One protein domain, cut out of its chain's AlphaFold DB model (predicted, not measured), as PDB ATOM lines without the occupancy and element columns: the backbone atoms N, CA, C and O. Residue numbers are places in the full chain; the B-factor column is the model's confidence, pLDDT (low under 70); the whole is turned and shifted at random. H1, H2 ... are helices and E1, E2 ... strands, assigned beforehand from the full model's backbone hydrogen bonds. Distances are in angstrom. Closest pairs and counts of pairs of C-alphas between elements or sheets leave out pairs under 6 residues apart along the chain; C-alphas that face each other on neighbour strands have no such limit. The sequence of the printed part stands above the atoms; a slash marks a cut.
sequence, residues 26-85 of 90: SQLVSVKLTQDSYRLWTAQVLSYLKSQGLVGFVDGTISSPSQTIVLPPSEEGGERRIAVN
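AT A GLANCE: This is residues 26 to 85 of the 90 residues of the protein "Retrotran_gag_3 domain-containing protein" of Oryza meyeriana var. granulata (UniProt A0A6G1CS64). This is a long, thin rod with two separate ends: a two-stranded hairpin, E1 and E2, at one end, and the helix H1 with the short helix H2 near it at the other. A single extended stretch of chain, residues 59 to 67, joins the two ends, and residues 34 to 39, round the beginning of H1, stick out at the far end from the hairpin. The printed part has 60 residues with two named helices and two named strands in the order H1, H2, E1, E2; the sheet, E1 - E2, is antiparallel. The class is mixed, helices and strands, with under half of the residues in named elements. The whole is extended, with a radius of gyration of the C-alphas of 20.2 A and spans of 62 by 20 by 19 A.

HOW THE PARTS SIT: The sheet is the hairpin of E1, residues 68 to 71, and E2, residues 81 to 84, antiparallel neighbours with 143 degrees between their directions. C-alphas 68 and 84 face each other at 4.4 A, and C-alphas 71 and 81 at 5.3 A. N 69 and O 83 are within hydrogen-bond range at 2.8 A, as are N 83 and O 69 at 2.9 A. H1, residues 38 to 51, is apart from both strands. H2, residues 55 to 58, is apart from E2. H1 and H2 are close but not clearly touching: the closest C-alphas, those of Leu 49 and Val 55, are 5.2 A apart. In H1 every O i to N i+4 pair is within hydrogen-bond range; H2, with four residues, is too short for such a pair, and its one O i to N i+3 pair is within range.

IN THESE COORDINATES: E1 runs from Thr 68 to Leu 71 over 9.4 A, beginning at C-alpha 68, (-22.420, 23.311, -40.351). E2 runs from Arg 81 to Val 84 over 10.1 A, ending at C-alpha 84, (-19.593, 25.010, -37.479). H1, the longest helix, runs from Tyr 38 to Ser 51 over 19.9 A, beginning at C-alpha 38, (-4.757, -3.186, -58.101). H2 runs from Val 55 to Val 58 over 5.2 A.

THE WHOLE: The C-alphas of Asp 36 and Gly 77 are the two farthest apart, at 62.4 A. The printed part has no cut. The link from H1 to H2 is tight; those from H2 to E1 and from E1 to E2, nine residues each, are short. Residues 26 to 37 hold no named element. The mean pLDDT of the printed part is 77.0; residues 26 to 31, 33, 74 and 76 to 79 are under 70.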
ATOM      1  N   SER A  26       2.043   5.241 -46.458       69.25
ATOM      2  CA  SER A  26       3.194   4.936 -47.315       69.25
ATOM      3  C   SER A  26       4.025   3.727 -46.860       69.25
ATOM      4  O   SER A  26       4.689   3.105 -47.681       69.25
ATOM      5  N   GLN A  27       4.005   3.379 -45.569       69.56
ATOM      6  CA  GLN A  27       4.677   2.184 -45.037       69.56
ATOM      7  C   GLN A  27       3.863   0.909 -45.289       69.56
ATOM      8  O   GLN A  27       4.422  -0.181 -45.341       69.56
ATOM      9  N   LEU A  28       2.543   1.041 -45.440       68.06
ATOM     10  CA  LEU A  28       1.621  -0.076 -45.649       68.06
ATOM     11  C   LEU A  28       1.505  -0.455 -47.122       68.06
ATOM     12  O   LEU A  28       1.303  -1.620 -47.455       68.06
ATOM     13  N   VAL A  29       1.652   0.535 -47.998       64.62
ATOM     14  CA  VAL A  29       1.508   0.375 -49.439       64.62
ATOM     15  C   VAL A  29       2.804   0.811 -50.113       64.62
ATOM     16  O   VAL A  29       2.930   1.920 -50.622       64.62
ATOM     17  N   SER A  30       3.795  -0.081 -50.107       66.25
ATOM     18  CA  SER A  30       5.066   0.140 -50.816       66.25
ATOM     19  C   SER A  30       4.973  -0.205 -52.316       66.25
ATOM     20  O   SER A  30       5.860   0.113 -53.103       66.25
ATOM     21  N   VAL A  31       3.875  -0.843 -52.739       67.38
ATOM     22  CA  VAL A  31       3.638  -1.233 -54.131       67.38
ATOM     23  C   VAL A  31       3.047  -0.066 -54.917       67.38
ATOM     24  O   VAL A  31       1.992   0.471 -54.580       67.38
ATOM     25  N   LYS A  32       3.716   0.296 -56.015       70.31
ATOM     26  CA  LYS A  32       3.209   1.257 -56.997       70.31
ATOM     27  C   LYS A  32       1.878   0.752 -57.561       70.31
ATOM     28  O   LYS A  32       1.794  -0.381 -58.039       70.31
ATOM     29  N   LEU A  33       0.859   1.611 -57.530       65.56
ATOM     30  CA  LEU A  33      -0.442   1.333 -58.131       65.56
ATOM     31  C   LEU A  33      -0.263   1.142 -59.648       65.56
ATOM     32  O   LEU A  33       0.045   2.089 -60.372       65.56
ATOM     33  N   THR A  34      -0.406  -0.092 -60.116       70.75
ATOM     34  CA  THR A  34      -0.453  -0.477 -61.530       70.75
ATOM     35  C   THR A  34      -1.709  -1.313 -61.757       70.75
ATOM     36  O   THR A  34      -2.317  -1.804 -60.806       70.75
ATOM     37  N   GLN A  35      -2.124  -1.478 -63.014       74.75
ATOM     38  CA  GLN A  35      -3.319  -2.262 -63.346       74.75
ATOM     39  C   GLN A  35      -3.231  -3.705 -62.812       74.75
ATOM     40  O   GLN A  35      -4.221  -4.240 -62.316       74.75
ATOM     41  N   ASP A  36      -2.034  -4.295 -62.818       79.12
ATOM     42  CA  ASP A  36      -1.776  -5.645 -62.305       79.12
ATOM     43  C   ASP A  36      -1.752  -5.721 -60.772       79.12
ATOM     44  O   ASP A  36      -2.115  -6.743 -60.186       79.12
ATOM     45  N   SER A  37      -1.350  -4.639 -60.094       77.38
ATOM     46  CA  SER A  37      -1.220  -4.606 -58.633       77.38
ATOM     47  C   SER A  37      -2.477  -4.121 -57.914       77.38
ATOM     48  O   SER A  37      -2.522  -4.156 -56.682       77.38
ATOM     49  N   TYR A  38      -3.522  -3.735 -58.659       81.38
ATOM     50  CA  TYR A  38      -4.757  -3.186 -58.101       81.38
ATOM     51  C   TYR A  38      -5.352  -4.085 -57.019       81.38
ATOM     52  O   TYR A  38      -5.661  -3.589 -55.943       81.38
ATOM     53  N   ARG A  39      -5.436  -5.406 -57.240       82.94
ATOM     54  CA  ARG A  39      -6.020  -6.341 -56.257       82.94
ATOM     55  C   ARG A  39      -5.235  -6.413 -54.951       82.94
ATOM     56  O   ARG A  39      -5.829  -6.456 -53.876       82.94
ATOM     57  N   LEU A  40      -3.907  -6.431 -55.044       82.88
ATOM     58  CA  LEU A  40      -3.041  -6.466 -53.868       82.88
ATOM     59  C   LEU A  40      -3.134  -5.144 -53.103       82.88
ATOM     60  O   LEU A  40      -3.263  -5.140 -51.880       82.88
ATOM     61  N   TRP A  41      -3.154  -4.036 -53.844       83.19
ATOM     62  CA  TRP A  41      -3.370  -2.709 -53.294       83.19
ATOM     63  C   TRP A  41      -4.724  -2.614 -52.587       83.19
ATOM     64  O   TRP A  41      -4.778  -2.163 -51.448       83.19
ATOM     65  N   THR A  42      -5.806  -3.119 -53.196       82.75
ATOM     66  CA  THR A  42      -7.133  -3.087 -52.564       82.75
ATOM     67  C   THR A  42      -7.134  -3.899 -51.273       82.75
ATOM     68  O   THR A  42      -7.660  -3.432 -50.271       82.75
ATOM     69  N   ALA A  43      -6.502  -5.077 -51.254       85.81
ATOM     70  CA  ALA A  43      -6.418  -5.909 -50.055       85.81
ATOM     71  C   ALA A  43      -5.640  -5.227 -48.913       85.81
ATOM     72  O   ALA A  43      -6.098  -5.239 -47.767       85.81
ATOM     73  N   GLN A  44      -4.497  -4.603 -49.213       84.94
ATOM     74  CA  GLN A  44      -3.674  -3.891 -48.226       84.94
ATOM     75  C   GLN A  44      -4.383  -2.644 -47.687       84.94
ATOM     76  O   GLN A  44      -4.471  -2.449 -46.473       84.94
ATOM     77  N   VAL A  45      -4.948  -1.836 -48.584       83.44
ATOM     78  CA  VAL A  45      -5.643  -0.596 -48.231       83.44
ATOM     79  C   VAL A  45      -6.926  -0.877 -47.464       83.44
ATOM     80  O   VAL A  45      -7.138  -0.275 -46.416       83.44
ATOM     81  N   LEU A  46      -7.755  -1.826 -47.907       86.19
ATOM     82  CA  LEU A  46      -8.979  -2.186 -47.187       86.19
ATOM     83  C   LEU A  46      -8.675  -2.750 -45.799       86.19
ATOM     84  O   LEU A  46      -9.372  -2.406 -44.848       86.19
ATOM     85  N   SER A  47      -7.631  -3.570 -45.654       83.00
ATOM     86  CA  SER A  47      -7.228  -4.103 -44.344       83.00
ATOM     87  C   SER A  47      -6.818  -2.989 -43.382       83.00
ATOM     88  O   SER A  47      -7.205  -3.006 -42.212       83.00
ATOM     89  N   TYR A  48      -6.093  -1.987 -43.882       84.06
ATOM     90  CA  TYR A  48      -5.721  -0.812 -43.104       84.06
ATOM     91  C   TYR A  48      -6.933   0.055 -42.743       84.06
ATOM     92  O   TYR A  48      -7.153   0.367 -41.577       84.06
ATOM     93  N   LEU A  49      -7.773   0.396 -43.719       85.81
ATOM     94  CA  LEU A  49      -8.979   1.185 -43.473       85.81
ATOM     95  C   LEU A  49      -9.913   0.481 -42.486       85.81
ATOM     96  O   LEU A  49     -10.544   1.138 -41.663       85.81
ATOM     97  N   LYS A  50      -9.987  -0.853 -42.532       85.94
ATOM     98  CA  LYS A  50     -10.807  -1.648 -41.615       85.94
ATOM     99  C   LYS A  50     -10.281  -1.585 -40.187       85.94
ATOM    100  O   LYS A  50     -11.091  -1.465 -39.274       85.94
ATOM    101  N   SER A  51      -8.962  -1.611 -39.985       82.62
ATOM    102  CA  SER A  51      -8.378  -1.464 -38.644       82.62
ATOM    103  C   SER A  51      -8.588  -0.062 -38.062       82.62
ATOM    104  O   SER A  51      -8.700   0.078 -36.849       82.62
ATOM    105  N   GLN A  52      -8.712   0.951 -38.922       80.25
ATOM    106  CA  GLN A  52      -8.978   2.341 -38.540       80.25
ATOM    107  C   GLN A  52     -10.475   2.698 -38.483       80.25
ATOM    108  O   GLN A  52     -10.821   3.835 -38.171       80.25
ATOM    109  N   GLY A  53     -11.378   1.769 -38.817       82.81
ATOM    110  CA  GLY A  53     -12.818   2.052 -38.907       82.81
ATOM    111  C   GLY A  53     -13.203   3.011 -40.044       82.81
ATOM    112  O   GLY A  53     -14.296   3.567 -40.040       82.81
ATOM    113  N   LEU A  54     -12.326   3.201 -41.033       82.81
ATOM    114  CA  LEU A  54     -12.495   4.168 -42.122       82.81
ATOM    115  C   LEU A  54     -13.196   3.593 -43.362       82.81
ATOM    116  O   LEU A  54     -13.532   4.340 -44.277       82.81
ATOM    117  N   VAL A  55     -13.441   2.278 -43.413       84.38
ATOM    118  CA  VAL A  55     -14.058   1.612 -44.582       84.38
ATOM    119  C   VAL A  55     -15.412   2.219 -44.938       84.38
ATOM    120  O   VAL A  55     -15.709   2.384 -46.116       84.38
ATOM    121  N   GLY A  56     -16.206   2.611 -43.939       81.38
ATOM    122  CA  GLY A  56     -17.521   3.198 -44.179       81.38
ATOM    123  C   GLY A  56     -17.474   4.523 -44.948       81.38
ATOM    124  O   GLY A  56     -18.415   4.810 -45.679       81.38
ATOM    125  N   PHE A  57     -16.377   5.284 -44.858       79.19
ATOM    126  CA  PHE A  57     -16.186   6.507 -45.649       79.19
ATOM    127  C   PHE A  57     -15.821   6.214 -47.111       79.19
ATOM    128  O   PHE A  57     -16.121   7.016 -47.988       79.19
ATOM    129  N   VAL A  58     -15.179   5.072 -47.385       81.44
ATOM    130  CA  VAL A  58     -14.799   4.661 -48.750       81.44
ATOM    131  C   VAL A  58     -15.961   3.987 -49.475       81.44
ATOM    132  O   VAL A  58     -16.158   4.227 -50.661       81.44
ATOM    133  N   ASP A  59     -16.745   3.180 -48.761       80.50
ATOM    134  CA  ASP A  59     -17.928   2.492 -49.298       80.50
ATOM    135  C   ASP A  59     -19.181   3.393 -49.326       80.50
ATOM    136  O   ASP A  59     -20.231   3.012 -49.831       80.50
ATOM    137  N   GLY A  60     -19.098   4.601 -48.755       76.12
ATOM    138  CA  GLY A  60     -20.202   5.567 -48.708       76.12
ATOM    139  C   GLY A  60     -21.297   5.248 -47.684       76.12
ATOM    140  O   GLY A  60     -22.273   5.985 -47.584       76.12
ATOM    141  N   THR A  61     -21.132   4.186 -46.888       83.00
ATOM    142  CA  THR A  61     -22.044   3.844 -45.782       83.00
ATOM    143  C   THR A  61     -22.021   4.908 -44.675       83.00
ATOM    144  O   THR A  61     -23.035   5.154 -44.024       83.00
ATOM    145  N   ILE A  62     -20.873   5.556 -44.458       79.31
ATOM    146  CA  ILE A  62     -20.714   6.679 -43.531       79.31
ATOM    147  C   ILE A  62     -20.614   7.954 -44.366       79.31
ATOM    148  O   ILE A  62     -19.620   8.178 -45.058       79.31
ATOM    149  N   SER A  63     -21.643   8.798 -44.291       72.44
ATOM    150  CA  SER A  63     -21.585  10.136 -44.878       72.44
ATOM    151  C   SER A  63     -20.646  11.018 -44.064       72.44
ATOM    152  O   SER A  63     -20.653  10.970 -42.832       72.44
ATOM    153  N   SER A  64     -19.883  11.869 -44.754       70.69
ATOM    154  CA  SER A  64     -19.143  12.935 -44.084       70.69
ATOM    155  C   SER A  64     -20.121  13.789 -43.264       70.69
ATOM    156  O   SER A  64     -21.215  14.092 -43.766       70.69
ATOM    157  N   PRO A  65     -19.782  14.147 -42.016       74.12
ATOM    158  CA  PRO A  65     -20.614  15.035 -41.221       74.12
ATOM    159  C   PRO A  65     -20.804  16.371 -41.950       74.12
ATOM    160  O   PRO A  65     -19.911  16.862 -42.635       74.12
ATOM    161  N   SER A  66     -21.983  16.978 -41.822       77.31
ATOM    162  CA  SER A  66     -22.235  18.302 -42.400       77.31
ATOM    163  C   SER A  66     -21.269  19.324 -41.804       77.31
ATOM    164  O   SER A  66     -21.100  19.346 -40.589       77.31
ATOM    165  N   GLN A  67     -20.691  20.205 -42.625       79.56
ATOM    166  CA  GLN A  67     -19.753  21.248 -42.173       79.56
ATOM    167  C   GLN A  67     -20.371  22.210 -41.144       79.56
ATOM    168  O   GLN A  67     -19.671  22.810 -40.326       79.56
ATOM    169  N   THR A  68     -21.697  22.340 -41.161       81.81
ATOM    170  CA  THR A  68     -22.420  23.311 -40.351       81.81
ATOM    171  C   THR A  68     -23.708  22.696 -39.815       81.81
ATOM    172  O   THR A  68     -24.427  22.014 -40.546       81.81
ATOM    173  N   ILE A  69     -24.004  22.943 -38.541       83.88
ATOM    174  CA  ILE A  69     -25.238  22.546 -37.862       83.88
ATOM    175  C   ILE A  69     -26.098  23.774 -37.566       83.88
ATOM    176  O   ILE A  69     -25.595  24.858 -37.269       83.88
ATOM    177  N   VAL A  70     -27.416  23.601 -37.651       85.44
ATOM    178  CA  VAL A  70     -28.377  24.625 -37.233       85.44
ATOM    179  C   VAL A  70     -28.667  24.407 -35.753       85.44
ATOM    180  O   VAL A  70     -29.234  23.383 -35.376       85.44
ATOM    181  N   LEU A  71     -28.253  25.352 -34.916       78.88
ATOM    182  CA  LEU A  71     -28.516  25.312 -33.486       78.88
ATOM    183  C   LEU A  71     -29.979  25.683 -33.213       78.88
ATOM    184  O   LEU A  71     -30.514  26.592 -33.866       78.88
ATOM    185  N   PRO A  72     -30.631  25.008 -32.249       76.50
ATOM    186  CA  PRO A  72     -31.943  25.425 -31.790       76.50
ATOM    187  C   PRO A  72     -31.851  26.846 -31.215       76.50
ATOM    188  O   PRO A  72     -30.806  27.229 -30.676       76.50
ATOM    189  N   PRO A  73     -32.917  27.646 -31.347       72.19
ATOM    190  CA  PRO A  73     -32.922  28.988 -30.796       72.19
ATOM    191  C   PRO A  73     -32.783  28.913 -29.269       72.19
ATOM    192  O   PRO A  73     -33.442  28.101 -28.623       72.19
ATOM    193  N   SER A  74     -31.905  29.740 -28.697       69.06
ATOM    194  CA  SER A  74     -31.669  29.791 -27.241       69.06
ATOM    195  C   SER A  74     -32.876  30.302 -26.446       69.06
ATOM    196  O   SER A  74     -32.891  30.202 -25.224       69.06
ATOM    197  N   GLU A  75     -33.885  30.825 -27.135       71.44
ATOM    198  CA  GLU A  75     -35.076  31.446 -26.580       71.44
ATOM    199  C   GLU A  75     -36.268  31.205 -27.517       71.44
ATOM    200  O   GLU A  75     -36.112  31.176 -28.741       71.44
ATOM    201  N   GLU A  76     -37.450  30.974 -26.941       60.34
ATOM    202  CA  GLU A  76     -38.708  30.679 -27.642       60.34
ATOM    203  C   GLU A  76     -39.156  31.919 -28.440       60.34
ATOM    204  O   GLU A  76     -39.935  32.744 -27.976       60.34
ATOM    205  N   GLY A  77     -38.556  32.110 -29.620       60.97
ATOM    206  CA  GLY A  77     -38.712  33.299 -30.468       60.97
ATOM    207  C   GLY A  77     -37.434  33.766 -31.183       60.97
ATOM    208  O   GLY A  77     -37.516  34.642 -32.041       60.97
ATOM    209  N   GLY A  78     -36.266  33.197 -30.868       62.91
ATOM    210  CA  GLY A  78     -34.984  33.559 -31.486       62.91
ATOM    211  C   GLY A  78     -34.751  32.957 -32.880       62.91
ATOM    212  O   GLY A  78     -35.294  31.907 -33.227       62.91
ATOM    213  N   GLU A  79     -33.905  33.606 -33.687       63.16
ATOM    214  CA  GLU A  79     -33.485  33.088 -34.996       63.16
ATOM    215  C   GLU A  79     -32.629  31.819 -34.875       63.16
ATOM    216  O   GLU A  79     -31.821  31.649 -33.958       63.16
ATOM    217  N   ARG A  80     -32.776  30.927 -35.862       70.06
ATOM    218  CA  ARG A  80     -31.954  29.719 -35.983       70.06
ATOM    219  C   ARG A  80     -30.525  30.122 -36.329       70.06
ATOM    220  O   ARG A  80     -30.286  30.730 -37.370       70.06
ATOM    221  N   ARG A  81     -29.566  29.764 -35.479       77.12
ATOM    222  CA  ARG A  81     -28.155  30.113 -35.687       77.12
ATOM    223  C   ARG A  81     -27.443  28.985 -36.417       77.12
ATOM    224  O   ARG A  81     -27.661  27.815 -36.128       77.12
ATOM    225  N   ILE A  82     -26.575  29.344 -37.351       82.00
ATOM    226  CA  ILE A  82     -25.745  28.406 -38.104       82.00
ATOM    227  C   ILE A  82     -24.368  28.359 -37.421       82.00
ATOM    228  O   ILE A  82     -23.710  29.393 -37.310       82.00
ATOM    229  N   ALA A  83     -23.942  27.190 -36.936       81.00
ATOM    230  CA  ALA A  83     -22.661  26.988 -36.252       81.00
ATOM    231  C   ALA A  83     -21.834  25.881 -36.914       81.00
ATOM    232  O   ALA A  83     -22.387  24.902 -37.409       81.00
ATOM    233  N   VAL A  84     -20.506  26.024 -36.923       82.12
ATOM    234  CA  VAL A  84     -19.593  25.010 -37.479       82.12
ATOM    235  C   VAL A  84     -19.746  23.705 -36.703       82.12
ATOM    236  O   VAL A  84     -19.765  23.716 -35.472       82.12
ATOM    237  N   ASN A  85     -19.871  22.588 -37.420       78.56
ATOM    238  CA  ASN A  85     -20.015  21.282 -36.798       78.56
ATOM    239  C   ASN A  85     -18.667  20.832 -36.208       78.56
ATOM    240  O   ASN A  85     -17.720  20.641 -36.975       78.56
TER     241      ASN A  85